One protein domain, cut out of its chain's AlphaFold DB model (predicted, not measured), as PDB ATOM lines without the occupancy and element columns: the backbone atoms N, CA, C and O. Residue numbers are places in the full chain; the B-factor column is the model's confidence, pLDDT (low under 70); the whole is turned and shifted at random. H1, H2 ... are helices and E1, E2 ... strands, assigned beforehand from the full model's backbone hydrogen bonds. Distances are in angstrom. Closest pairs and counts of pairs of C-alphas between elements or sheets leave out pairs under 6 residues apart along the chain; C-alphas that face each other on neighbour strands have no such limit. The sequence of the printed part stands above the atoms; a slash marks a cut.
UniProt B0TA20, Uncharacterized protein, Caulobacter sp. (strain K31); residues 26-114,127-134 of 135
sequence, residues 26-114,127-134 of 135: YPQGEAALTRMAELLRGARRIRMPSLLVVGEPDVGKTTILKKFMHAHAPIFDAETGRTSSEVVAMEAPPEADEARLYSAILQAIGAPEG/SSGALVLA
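This is residues 26 to 114 and 127 to 134 of the 135 residues of an uncharacterized protein of Caulobacter sp. (strain K31) (UniProt B0TA20). Two helices, H1 and H2, make an open V, meeting through the early part of H1, and a small two-stranded hairpin, E1 and E2, reaches away beyond the end of H2. H3 is set off from both helices, and unnamed stretches run between these parts, with residues 89 to 90 paired with residues 132 to 133. The printed part has 97 residues with three named helices and two named strands, in the order H1, H2, E1, E2, H3; the sheet, E1 - E2, is antiparallel, and the class is mostly helix, though under half of the residues are in named elements. The whole is only just compact, close to loose, with a radius of gyration of the C-alphas of 14.9 A and spans of 40 by 34 by 29 A.

E1, residues 75 to 77, and E2, residues 82 to 84, form an antiparallel hairpin at 155 degrees, with N 75 and O 84 2.9 A apart, within hydrogen-bond range. H2, residues 61 to 71, joins E1 by a tight link. H1, residues 27 to 41, touches H2 with residues 29 to 33 alone; the closest C-alphas, of Gly 29 and Ile 64, are 6.2 A apart. They run the same way at a steep tilt of 48 degrees. H3, residues 98 to 109, is apart from H1, H2 and E1. In H1, H2 and H3 every O i to N i+4 pair is within hydrogen-bond range.

H1 begins at C-alpha 27 (138.464, 48.110, 133.867) and is 21.1 A long. H2 is 15.7 A, E1 6.3 A and E2 6.2 A long. H3, 16.8 A long, ends at C-alpha 109 (149.450, 24.585, 150.976).

The C-alphas farthest apart, of Glu 56 and Glu 79, are 45.0 A apart. Residues 115 to 126 are not printed; C-alphas 114 and 127 are 19.5 A apart. The links H1 to H2 and E2 to H3 are long. Mean pLDDT of the printed part is 76.0; it is under 70 for 17 residues, among them 112 to 114 and 127 to 134.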
ATOM      1  N   TYR A  26     140.946  49.963 137.563       88.44
ATOM      2  CA  TYR A  26     140.947  50.029 136.107       88.44
ATOM      3  C   TYR A  26     140.119  48.870 135.533       88.44
ATOM      4  O   TYR A  26     140.065  47.797 136.143       88.44
ATOM      5  N   PRO A  27     139.464  49.056 134.370       86.50
ATOM      6  CA  PRO A  27     138.464  48.110 133.867       86.50
ATOM      7  C   PRO A  27     138.975  46.673 133.711       86.50
ATOM      8  O   PRO A  27     138.271  45.718 134.030       86.50
ATOM      9  N   GLN A  28     140.213  46.506 133.243       86.25
ATOM     10  CA  GLN A  28     140.815  45.198 132.989       86.25
ATOM     11  C   GLN A  28     141.130  44.445 134.290       86.25
ATOM     12  O   GLN A  28     140.936  43.233 134.360       86.25
ATOM     13  N   GLY A  29     141.577  45.158 135.328       86.81
ATOM     14  CA  GLY A  29     141.865  44.582 136.640       86.81
ATOM     15  C   GLY A  29     140.590  44.113 137.329       86.81
ATOM     16  O   GLY A  29     140.531  42.989 137.821       86.81
ATOM     17  N   GLU A  30     139.536  44.929 137.276       89.50
ATOM     18  CA  GLU A  30     138.216  44.566 137.805       89.50
ATOM     19  C   GLU A  30     137.609  43.360 137.073       89.50
ATOM     20  O   GLU A  30     137.050  42.462 137.707       89.50
ATOM     21  N   ALA A  31     137.770  43.280 135.748       89.56
ATOM     22  CA  ALA A  31     137.330  42.119 134.977       89.56
ATOM     23  C   ALA A  31     138.071  40.835 135.395       89.56
ATOM     24  O   ALA A  31     137.445  39.785 135.560       89.56
ATOM     25  N   ALA A  32     139.388  40.916 135.620       88.81
ATOM     26  CA  ALA A  32     140.183  39.787 136.100       88.81
ATOM     27  C   ALA A  32     139.766  39.347 137.516       88.81
ATOM     28  O   ALA A  32     139.555  38.155 137.744       88.81
ATOM     29  N   LEU A  33     139.582  40.297 138.443       89.56
ATOM     30  CA  LEU A  33     139.097  40.039 139.807       89.56
ATOM     31  C   LEU A  33     137.711  39.393 139.811       89.56
ATOM     32  O   LEU A  33     137.500  38.383 140.483       89.56
ATOM     33  N   THR A  34     136.791  39.918 139.003       90.12
ATOM     34  CA  THR A  34     135.445  39.357 138.848       90.12
ATOM     35  C   THR A  34     135.518  37.916 138.360       90.12
ATOM     36  O   THR A  34     134.870  37.035 138.926       90.12
ATOM     37  N   ARG A  35     136.362  37.641 137.356       88.69
ATOM     38  CA  ARG A  35     136.508  36.294 136.808       88.69
ATOM     39  C   ARG A  35     137.115  35.314 137.811       88.69
ATOM     40  O   ARG A  35     136.644  34.183 137.901       88.69
ATOM     41  N   MET A  36     138.112  35.733 138.588       88.25
ATOM     42  CA  MET A  36     138.672  34.915 139.671       88.25
ATOM     43  C   MET A  36     137.623  34.614 140.752       88.25
ATOM     44  O   MET A  36     137.472  33.464 141.160       88.25
ATOM     45  N   ALA A  37     136.818  35.605 141.144       87.44
ATOM     46  CA  ALA A  37     135.738  35.419 142.113       87.44
ATOM     47  C   ALA A  37     134.604  34.508 141.597       87.44
ATOM     48  O   ALA A  37     133.941  33.826 142.377       87.44
ATOM     49  N   GLU A  38     134.333  34.495 140.289       87.31
ATOM     50  CA  GLU A  38     133.405  33.538 139.671       87.31
ATOM     51  C   GLU A  38     133.938  32.105 139.707       87.31
ATOM     52  O   GLU A  38     133.171  31.177 139.966       87.31
ATOM     53  N   LEU A  39     135.238  31.919 139.463       85.06
ATOM     54  CA  LEU A  39     135.880  30.605 139.532       85.06
ATOM     55  C   LEU A  39     135.839  30.040 140.949       85.06
ATOM     56  O   LEU A  39     135.531  28.863 141.111       85.06
ATOM     57  N   LEU A  40     136.072  30.888 141.955       82.25
ATOM     58  CA  LEU A  40     136.017  30.486 143.358       82.25
ATOM     59  C   LEU A  40     134.597  30.085 143.796       82.25
ATOM     60  O   LEU A  40     134.421  29.095 144.499       82.25
ATOM     61  N   ARG A  41     133.569  30.818 143.345       82.81
ATOM     62  CA  ARG A  41     132.154  30.518 143.650       82.81
ATOM     63  C   ARG A  41     131.583  29.340 142.854       82.81
ATOM     64  O   ARG A  41     130.519  28.826 143.197       82.81
ATOM     65  N   GLY A  42     132.225  28.955 141.753       76.88
ATOM     66  CA  GLY A  42     131.732  27.918 140.854       76.88
ATOM     67  C   GLY A  42     131.641  26.541 141.521       76.88
ATOM     68  O   GLY A  42     132.500  26.145 142.302       76.88
ATOM     69  N   ALA A  43     130.610  25.765 141.170       61.34
ATOM     70  CA  ALA A  43     130.501  24.371 141.603       61.34
ATOM     71  C   ALA A  43     131.708  23.545 141.120       61.34
ATOM     72  O   ALA A  43     132.173  23.734 139.993       61.34
ATOM     73  N   ARG A  44     132.175  22.582 141.930       69.25
ATOM     74  CA  ARG A  44     133.243  21.653 141.524       69.25
ATOM     75  C   ARG A  44     132.789  20.846 140.307       69.25
ATOM     76  O   ARG A  44     131.849  20.058 140.386       69.25
ATOM     77  N   ARG A  45     133.447  21.060 139.169       75.00
ATOM     78  CA  ARG A  45     133.182  20.353 137.906       75.00
ATOM     79  C   ARG A  45     134.218  19.255 137.680       75.00
ATOM     80  O   ARG A  45     135.324  19.330 138.200       75.00
ATOM     81  N   ILE A  46     133.871  18.286 136.827       76.00
ATOM     82  CA  ILE A  46     134.759  17.179 136.415       76.00
ATOM     83  C   ILE A  46     136.060  17.701 135.777       76.00
ATOM     84  O   ILE A  46     137.124  17.129 135.985       76.00
ATOM     85  N   ARG A  47     135.993  18.814 135.034       79.69
ATOM     86  CA  ARG A  47     137.167  19.563 134.571       79.69
ATOM     87  C   ARG A  47     137.094  20.968 135.155       79.69
ATOM     88  O   ARG A  47     136.244  21.758 134.741       79.69
ATOM     89  N   MET A  48     137.956  21.258 136.123       81.00
ATOM     90  CA  MET A  48     138.030  22.592 136.709       81.00
ATOM     91  C   MET A  48     138.484  23.601 135.635       81.00
ATOM     92  O   MET A  48     139.454  23.321 134.926       81.00
ATOM     93  N   PRO A  49     137.789  24.738 135.456       80.38
ATOM     94  CA  PRO A  49     138.253  25.806 134.576       80.38
ATOM     95  C   PRO A  49     139.533  26.459 135.116       80.38
ATOM     96  O   PRO A  49     139.639  26.722 136.311       80.38
ATOM     97  N   SER A  50     140.480  26.757 134.226       83.25
ATOM     98  CA  SER A  50     141.677  27.554 134.514       83.25
ATOM     99  C   SER A  50     141.553  28.956 133.907       83.25
ATOM    100  O   SER A  50     140.849  29.159 132.914       83.25
ATOM    101  N   LEU A  51     142.226  29.937 134.511       86.81
ATOM    102  CA  LEU A  51     142.307  31.316 134.026       86.81
ATOM    103  C   LEU A  51     143.770  31.687 133.807       86.81
ATOM    104  O   LEU A  51     144.594  31.473 134.689       86.81
ATOM    105  N   LEU A  52     144.069  32.268 132.647       88.06
ATOM    106  CA  LEU A  52     145.382  32.811 132.319       88.06
ATOM    107  C   LEU A  52     145.261  34.322 132.109       88.06
ATOM    108  O   LEU A  52     144.468  34.773 131.281       88.06
ATOM    109  N   VAL A  53     146.061  35.099 132.840       85.56
ATOM    110  CA  VAL A  53     146.080  36.565 132.755       85.56
ATOM    111  C   VAL A  53     147.314  37.023 131.969       85.56
ATOM    112  O   VAL A  53     148.423  37.115 132.495       85.56
ATOM    113  N   VAL A  54     147.122  37.338 130.687       84.38
ATOM    114  CA  VAL A  54     148.176  37.830 129.775       84.38
ATOM    115  C   VAL A  54     148.058  39.348 129.591       84.38
ATOM    116  O   VAL A  54     147.017  39.938 129.845       84.38
ATOM    117  N   GLY A  55     149.158  40.007 129.241       82.81
ATOM    118  CA  GLY A  55     149.304  41.466 129.248       82.81
ATOM    119  C   GLY A  55     150.778  41.857 129.287       82.81
ATOM    120  O   GLY A  55     151.614  41.011 129.613       82.81
ATOM    121  N   GLU A  56     151.074  43.103 128.952       82.56
ATOM    122  CA  GLU A  56     152.435  43.638 128.924       82.56
ATOM    123  C   GLU A  56     153.078  43.651 130.327       82.56
ATOM    124  O   GLU A  56     152.368  43.585 131.345       82.56
ATOM    125  N   PRO A  57     154.422  43.690 130.412       75.94
ATOM    126  CA  PRO A  57     155.107  44.032 131.654       75.94
ATOM    127  C   PRO A  57     154.569  45.361 132.207       75.94
ATOM    128  O   PRO A  57     154.142  46.215 131.439       75.94
ATOM    129  N   ASP A  58     154.574  45.530 133.530       74.56
ATOM    130  CA  ASP A  58     154.125  46.756 134.225       74.56
ATOM    131  C   ASP A  58     152.605  47.049 134.224       74.56
ATOM    132  O   ASP A  58     152.139  47.997 134.846       74.56
ATOM    133  N   VAL A  59     151.772  46.173 133.653       80.69
ATOM    134  CA  VAL A  59     150.295  46.310 133.725       80.69
ATOM    135  C   VAL A  59     149.735  46.041 135.139       80.69
ATOM    136  O   VAL A  59     148.563  46.279 135.417       80.69
ATOM    137  N   GLY A  60     150.559  45.537 136.063       79.81
ATOM    138  CA  GLY A  60     150.134  45.249 137.437       79.81
ATOM    139  C   GLY A  60     149.478  43.877 137.619       79.81
ATOM    140  O   GLY A  60     148.613  43.713 138.476       79.81
ATOM    141  N   LYS A  61     149.901  42.860 136.855       85.19
ATOM    142  CA  LYS A  61     149.469  41.452 137.027       85.19
ATOM    143  C   LYS A  61     149.664  40.964 138.462       85.19
ATOM    144  O   LYS A  61     148.756  40.413 139.075       85.19
ATOM    145  N   THR A  62     150.848  41.229 139.007       84.69
ATOM    146  CA  THR A  62     151.198  40.897 140.386       84.69
ATOM    147  C   THR A  62     150.317  41.668 141.367       84.69
ATOM    148  O   THR A  62     149.896  41.120 142.380       84.69
ATOM    149  N   THR A  63     149.973  42.918 141.052       86.50
ATOM    150  CA  THR A  63     149.078  43.748 141.867       86.50
ATOM    151  C   THR A  63     147.652  43.195 141.883       86.50
ATOM    152  O   THR A  63     147.042  43.143 142.947       86.50
ATOM    153  N   ILE A  64     147.135  42.713 140.742       88.00
ATOM    154  CA  ILE A  64     145.836  42.019 140.665       88.00
ATOM    155  C   ILE A  64     145.837  40.795 141.591       88.00
ATOM    156  O   ILE A  64     144.916  40.627 142.392       88.00
ATOM    157  N   LEU A  65     146.879  39.962 141.513       85.44
ATOM    158  CA  LEU A  65     147.001  38.764 142.345       85.44
ATOM    159  C   LEU A  65     147.064  39.116 143.837       85.44
ATOM    160  O   LEU A  65     146.309  38.564 144.634       85.44
ATOM    161  N   LYS A  66     147.910  40.083 144.217       85.88
ATOM    162  CA  LYS A  66     148.027  40.573 145.601       85.88
ATOM    163  C   LYS A  66     146.694  41.099 146.130       85.88
ATOM    164  O   LYS A  66     146.321  40.797 147.263       85.88
ATOM    165  N   LYS A  67     145.949  41.845 145.309       87.56
ATOM    166  CA  LYS A  67     144.621  42.356 145.664       87.56
ATOM    167  C   LYS A  67     143.629  41.222 145.919       87.56
ATOM    168  O   LYS A  67     142.893  41.286 146.901       87.56
ATOM    169  N   PHE A  68     143.632  40.193 145.070       86.38
ATOM    170  CA  PHE A  68     142.776  39.018 145.234       86.38
ATOM    171  C   PHE A  68     143.120  38.240 146.514       86.38
ATOM    172  O   PHE A  68     142.228  37.930 147.298       86.38
ATOM    173  N   MET A  69     144.410  38.024 146.786       84.56
ATOM    174  CA  MET A  69     144.877  37.374 148.017       84.56
ATOM    175  C   MET A  69     144.486  38.147 149.278       84.56
ATOM    176  O   MET A  69     144.080  37.547 150.266       84.56
ATOM    177  N   HIS A  70     144.568  39.480 149.250       84.50
ATOM    178  CA  HIS A  70     144.167  40.305 150.389       84.50
ATOM    179  C   HIS A  70     142.652  40.256 150.644       84.50
ATOM    180  O   HIS A  70     142.220  40.300 151.793       84.50
ATOM    181  N   ALA A  71     141.841  40.144 149.587       84.12
ATOM    182  CA  ALA A  71     140.392  39.990 149.711       84.12
ATOM    183  C   ALA A  71     139.979  38.617 150.275       84.12
ATOM    184  O   ALA A  71     138.944  38.519 150.928       84.12
ATOM    185  N   HIS A  72     140.796  37.583 150.053       81.56
ATOM    186  CA  HIS A  72     140.590  36.210 150.525       81.56
ATOM    187  C   HIS A  72     141.669  35.794 151.535       81.56
ATOM    188  O   HIS A  72     142.235  34.704 151.444       81.56
ATOM    189  N   ALA A  73     141.989  36.690 152.475       76.88
ATOM    190  CA  ALA A  73     143.019  36.435 153.471       76.88
ATOM    191  C   ALA A  73     142.687  35.183 154.308       76.88
ATOM    192  O   ALA A  73     141.521  34.972 154.658       76.88
ATOM    193  N   PRO A  74     143.692  34.357 154.649       75.06
ATOM    194  CA  PRO A  74     143.476  33.142 155.419       75.06
ATOM    195  C   PRO A  74     142.884  33.468 156.791       75.06
ATOM    196  O   PRO A  74     143.379  34.339 157.509       75.06
ATOM    197  N   ILE A  75     141.832  32.743 157.163       73.94
ATOM    198  CA  ILE A  75     141.155  32.906 158.449       73.94
ATOM    199  C   ILE A  75     141.729  31.869 159.409       73.94
ATOM    200  O   ILE A  75     141.623  30.660 159.169       73.94
ATOM    201  N   PHE A  76     142.345  32.355 160.488       74.25
ATOM    202  CA  PHE A  76     142.799  31.526 161.596       74.25
ATOM    203  C   PHE A  76     141.664  31.331 162.598       74.25
ATOM    204  O   PHE A  76     141.166  32.294 163.181       74.25
ATOM    205  N   ASP A  77     141.275  30.080 162.803       74.75
ATOM    206  CA  ASP A  77     140.333  29.693 163.840       74.75
ATOM    207  C   ASP A  77     141.103  29.286 165.105       74.75
ATOM    208  O   ASP A  77     141.790  28.259 165.139       74.75
ATOM    209  N   ALA A  78     140.989  30.112 166.148       69.50
ATOM    210  CA  ALA A  78     141.669  29.916 167.424       69.50
ATOM    211  C   ALA A  78     141.104  28.740 168.240       69.50
ATOM    212  O   ALA A  78     141.825  28.199 169.076       69.50
ATOM    213  N   GLU A  79     139.855  28.325 168.001       71.62
ATOM    214  CA  GLU A  79     139.249  27.196 168.717       71.62
ATOM    215  C   GLU A  79     139.731  25.855 168.166       71.62
ATOM    216  O   GLU A  79     140.008  24.924 168.924       71.62
ATOM    217  N   THR A  80     139.876  25.750 166.843       68.75
ATOM    218  CA  THR A  80     140.356  24.519 166.196       68.75
ATOM    219  C   THR A  80     141.864  24.510 165.943       68.75
ATOM    220  O   THR A  80     142.420  23.458 165.619       68.75
ATOM    221  N   GLY A  81     142.536  25.658 166.092       71.00
ATOM    222  CA  GLY A  81     143.952  25.840 165.769       71.00
ATOM    223  C   GLY A  81     144.247  25.693 164.274       71.00
ATOM    224  O   GLY A  81     145.367  25.338 163.903       71.00
ATOM    225  N   ARG A  82     143.239  25.892 163.413       67.44
ATOM    226  CA  ARG A  82     143.331  25.661 161.966       67.44
ATOM    227  C   ARG A  82     143.327  26.976 161.205       67.44
ATOM    228  O   ARG A  82     142.461  27.822 161.397       67.44
ATOM    229  N   THR A  83     144.253  27.092 160.261       70.81
ATOM    230  CA  THR A  83     144.227  28.146 159.248       70.81
ATOM    231  C   THR A  83     143.466  27.636 158.032       70.81
ATOM    232  O   THR A  83     143.885  26.670 157.393       70.81
ATOM    233  N   SER A  84     142.341  28.270 157.712       68.75
ATOM    234  CA  SER A  84     141.594  27.998 156.484       68.75
ATOM    235  C   SER A  84     141.974  29.025 155.421       68.75
ATOM    236  O   SER A  84     141.862  30.230 155.644       68.75
ATOM    237  N   SER A  85     142.460  28.547 154.275       72.81
ATOM    238  CA  SER A  85     142.709  29.384 153.104       72.81
ATOM    239  C   SER A  85     141.961  28.814 151.912       72.81
ATOM    240  O   SER A  85     142.111  27.637 151.586       72.81
ATOM    241  N   GLU A  86     141.163  29.653 151.264       72.12
ATOM    242  CA  GLU A  86     140.475  29.309 150.018       72.12
ATOM    243  C   GLU A  86     141.337  29.610 148.790       72.12
ATOM    244  O   GLU A  86     141.008  29.204 147.683       72.12
ATOM    245  N   VAL A  87     142.430  30.353 148.948       79.88
ATOM    246  CA  VAL A  87     143.283  30.752 147.833       79.88
ATOM    247  C   VAL A  87     144.734  30.530 148.226       79.88
ATOM    248  O   VAL A  87     145.179  30.930 149.300       79.88
ATOM    249  N   VAL A  88     145.475  29.873 147.344       81.56
ATOM    250  CA  VAL A  88     146.919  29.686 147.467       81.56
ATOM    251  C   VAL A  88     147.537  30.284 146.222       81.56
ATOM    252  O   VAL A  88     147.173  29.865 145.127       81.56
ATOM    253  N   ALA A  89     148.436  31.249 146.400       81.62
ATOM    254  CA  ALA A  89     149.232  31.835 145.333       81.62
ATOM    255  C   ALA A  89     150.674  31.338 145.439       81.62
ATOM    256  O   ALA A  89     151.220  31.223 146.536       81.62
ATOM    257  N   MET A  90     151.290  31.077 144.292       81.69
ATOM    258  CA  MET A  90     152.697  30.706 144.180       81.69
ATOM    259  C   MET A  90     153.322  31.440 143.000       81.69
ATOM    260  O   MET A  90     152.634  31.709 142.016       81.69
ATOM    261  N   GLU A  91     154.613  31.736 143.100       78.88
ATOM    262  CA  GLU A  91     155.414  32.185 141.964       78.88
ATOM    263  C   GLU A  91     156.006  30.965 141.256       78.88
ATOM    264  O   GLU A  91     156.411  29.991 141.902       78.88
ATOM    265  N   ALA A  92     156.038  30.995 139.924       77.31
ATOM    266  CA  ALA A  92     156.641  29.921 139.154       77.31
ATOM    267  C   ALA A  92     158.163  29.875 139.403       77.31
ATOM    268  O   ALA A  92     158.829  30.914 139.350       77.31
ATOM    269  N   PRO A  93     158.745  28.689 139.667       75.12
ATOM    270  CA  PRO A  93     160.186  28.570 139.823       75.12
ATOM    271  C   PRO A  93     160.905  28.943 138.511       75.12
ATOM    272  O   PRO A  93     160.405  28.636 137.427       75.12
ATOM    273  N   PRO A  94     162.097  29.568 138.582       71.50
ATOM    274  CA  PRO A  94     162.837  30.011 137.396       71.50
ATOM    275  C   PRO A  94     163.343  28.847 136.530       71.50
ATOM    276  O   PRO A  94     163.599  29.020 135.342       71.50
ATOM    277  N   GLU A  95     163.489  27.659 137.122       78.38
ATOM    278  CA  GLU A  95     163.825  26.424 136.421       78.38
ATOM    279  C   GLU A  95     162.561  25.579 136.261       78.38
ATOM    280  O   GLU A  95     161.860  25.310 137.239       78.38
ATOM    281  N   ALA A  96     162.292  25.145 135.027       73.06
ATOM    282  CA  ALA A  96     161.176  24.269 134.686       73.06
ATOM    283  C   ALA A  96     161.451  22.825 135.148       73.06
ATOM    284  O   ALA A  96     161.640  21.923 134.334       73.06
ATOM    285  N   ASP A  97     161.513  22.626 136.463       83.69
ATOM    286  CA  ASP A  97     161.645  21.324 137.108       83.69
ATOM    287  C   ASP A  97     160.323  20.939 137.786       83.69
ATOM    288  O   ASP A  97     159.773  21.678 138.608       83.69
ATOM    289  N   GLU A  98     159.821  19.755 137.440       84.75
ATOM    290  CA  GLU A  98     158.587  19.193 137.980       84.75
ATOM    291  C   GLU A  98     158.682  18.996 139.500       84.75
ATOM    292  O   GLU A  98     157.742  19.329 140.227       84.75
ATOM    293  N   ALA A  99     159.832  18.534 140.006       84.94
ATOM    294  CA  ALA A  99     160.018  18.301 141.436       84.94
ATOM    295  C   ALA A  99     159.913  19.604 142.241       84.94
ATOM    296  O   ALA A  99     159.262  19.641 143.287       84.94
ATOM    297  N   ARG A 100     160.495  20.691 141.720       81.00
ATOM    298  CA  ARG A 100     160.432  22.021 142.343       81.00
ATOM    299  C   ARG A 100     159.054  22.651 142.265       81.00
ATOM    300  O   ARG A 100     158.637  23.324 143.204       81.00
ATOM    301  N   LEU A 101     158.336  22.440 141.164       82.31
ATOM    302  CA  LEU A 101     156.959  22.905 141.050       82.31
ATOM    303  C   LEU A 101     156.084  22.244 142.120       82.31
ATOM    304  O   LEU A 101     155.362  22.938 142.836       82.31
ATOM    305  N   TYR A 102     156.182  20.920 142.277       85.56
ATOM    306  CA  TYR A 102     155.419  20.221 143.309       85.56
ATOM    307  C   TYR A 102     155.844  20.609 144.721       85.56
ATOM    308  O   TYR A 102     154.969  20.788 145.567       85.56
ATOM    309  N   SER A 103     157.140  20.785 144.991       83.62
ATOM    310  CA  SER A 103     157.583  21.242 146.312       83.62
ATOM    311  C   SER A 103     157.040  22.638 146.628       83.62
ATOM    312  O   SER A 103     156.525  22.850 147.721       83.62
ATOM    313  N   ALA A 104     157.056  23.560 145.659       81.06
ATOM    314  CA  ALA A 104     156.494  24.900 145.822       81.06
ATOM    315  C   ALA A 104     154.981  24.866 146.099       81.06
ATOM    316  O   ALA A 104     154.499  25.579 146.978       81.06
ATOM    317  N   ILE A 105     154.231  23.998 145.410       83.50
ATOM    318  CA  ILE A 105     152.795  23.801 145.664       83.50
ATOM    319  C   ILE A 105     152.560  23.264 147.082       83.50
ATOM    320  O   ILE A 105     151.691  23.764 147.797       83.50
ATOM    321  N   LEU A 106     153.320  22.248 147.501       82.31
ATOM    322  CA  LEU A 106     153.175  21.635 148.824       82.31
ATOM    323  C   LEU A 106     153.482  22.632 149.944       82.31
ATOM    324  O   LEU A 106     152.706  22.729 150.897       82.31
ATOM    325  N   GLN A 107     154.548  23.419 149.789       80.06
ATOM    326  CA  GLN A 107     154.900  24.496 150.713       80.06
ATOM    327  C   GLN A 107     153.799  25.554 150.789       80.06
ATOM    328  O   GLN A 107     153.401  25.952 151.881       80.06
ATOM    329  N   ALA A 108     153.243  25.960 149.646       77.44
ATOM    330  CA  ALA A 108     152.190  26.970 149.596       77.44
ATOM    331  C   ALA A 108     150.873  26.503 150.256       77.44
ATOM    332  O   ALA A 108     150.117  27.320 150.779       77.44
ATOM    333  N   ILE A 109     150.606  25.190 150.283       77.75
ATOM    334  CA  ILE A 109     149.450  24.585 150.976       77.75
ATOM    335  C   ILE A 109     149.743  24.339 152.473       77.75
ATOM    336  O   ILE A 109     148.832  24.045 153.249       77.75
ATOM    337  N   GLY A 110     151.002  24.472 152.906       71.62
ATOM    338  CA  GLY A 110     151.433  24.147 154.266       71.62
ATOM    339  C   GLY A 110     151.466  22.641 154.540       71.62
ATOM    340  O   GLY A 110     151.282  22.216 155.683       71.62
ATOM    341  N   ALA A 111     151.650  21.821 153.500       70.38
ATOM    342  CA  ALA A 111     151.793  20.381 153.648       70.38
ATOM    343  C   ALA A 111     153.184  20.043 154.215       70.38
ATOM    344  O   ALA A 111     154.174  20.635 153.785       70.38
ATOM    345  N   PRO A 112     153.296  19.081 155.149       58.72
ATOM    346  CA  PRO A 112     154.592  18.637 155.636       58.72
ATOM    347  C   PRO A 112     155.342  17.951 154.494       58.72
ATOM    348  O   PRO A 112     154.968  16.871 154.035       58.72
ATOM    349  N   GLU A 113     156.407  18.587 154.026       56.12
ATOM    350  CA  GLU A 113     157.337  17.986 153.083       56.12
ATOM    351  C   GLU A 113     158.042  16.801 153.757       56.12
ATOM    352  O   GLU A 113     158.818  16.936 154.704       56.12
ATOM    353  N   GLY A 114     157.687  15.592 153.319       48.81
ATOM    354  CA  GLY A 114     158.273  14.342 153.791       48.81
ATOM    355  C   GLY A 114     159.718  14.223 153.318       48.81
ATOM    356  O   GLY A 114     159.992  13.530 152.345       48.81
ATOM    357  N   SER A 127     140.948  21.211 154.318       32.41
ATOM    358  CA  SER A 127     139.781  20.377 153.955       32.41
ATOM    359  C   SER A 127     139.002  20.874 152.730       32.41
ATOM    360  O   SER A 127     138.103  20.185 152.250       32.41
ATOM    361  N   SER A 128     139.389  22.004 152.140       37.38
ATOM    362  CA  SER A 128     138.685  22.582 150.994       37.38
ATOM    363  C   SER A 128     139.684  23.082 149.965       37.38
ATOM    364  O   SER A 128     140.218  24.175 150.069       37.38
ATOM    365  N   GLY A 129     139.960  22.228 148.980       46.03
ATOM    366  CA  GLY A 129     140.847  22.555 147.873       46.03
ATOM    367  C   GLY A 129     140.351  23.748 147.064       46.03
ATOM    368  O   GLY A 129     139.228  23.736 146.559       46.03
ATOM    369  N   ALA A 130     141.243  24.713 146.887       39.19
ATOM    370  CA  ALA A 130     141.207  25.684 145.815       39.19
ATOM    371  C   ALA A 130     142.653  26.087 145.476       39.19
ATOM    372  O   ALA A 130     143.502  26.282 146.342       39.19
ATOM    373  N   LEU A 131     142.933  26.063 144.174       34.34
ATOM    374  CA  LEU A 131     144.252  26.117 143.556       34.34
ATOM    375  C   LEU A 131     144.284  27.378 142.690       34.34
ATOM    376  O   LEU A 131     143.481  27.477 141.762       34.34
ATOM    377  N   VAL A 132     145.170  28.335 142.979       36.31
ATOM    378  CA  VAL A 132     145.357  29.526 142.134       36.31
ATOM    379  C   VAL A 132     146.840  29.679 141.790       36.31
ATOM    380  O   VAL A 132     147.621  30.335 142.466       36.31
ATOM    381  N   LEU A 133     147.230  29.033 140.691       33.41
ATOM    382  CA  LEU A 133     148.550  29.178 140.085       33.41
ATOM    383  C   LEU A 133     148.707  30.610 139.540       33.41
ATOM    384  O   LEU A 133     147.864  31.052 138.755       33.41
ATOM    385  N   ALA A 134     149.779  31.310 139.910       28.91
ATOM    386  CA  ALA A 134     150.217  32.508 139.203       28.91
ATOM    387  C   ALA A 134     151.487  32.183 138.408       28.91
ATOM    388  O   ALA A 134     152.338  31.417 138.853       28.91
TER     389      ALA A 134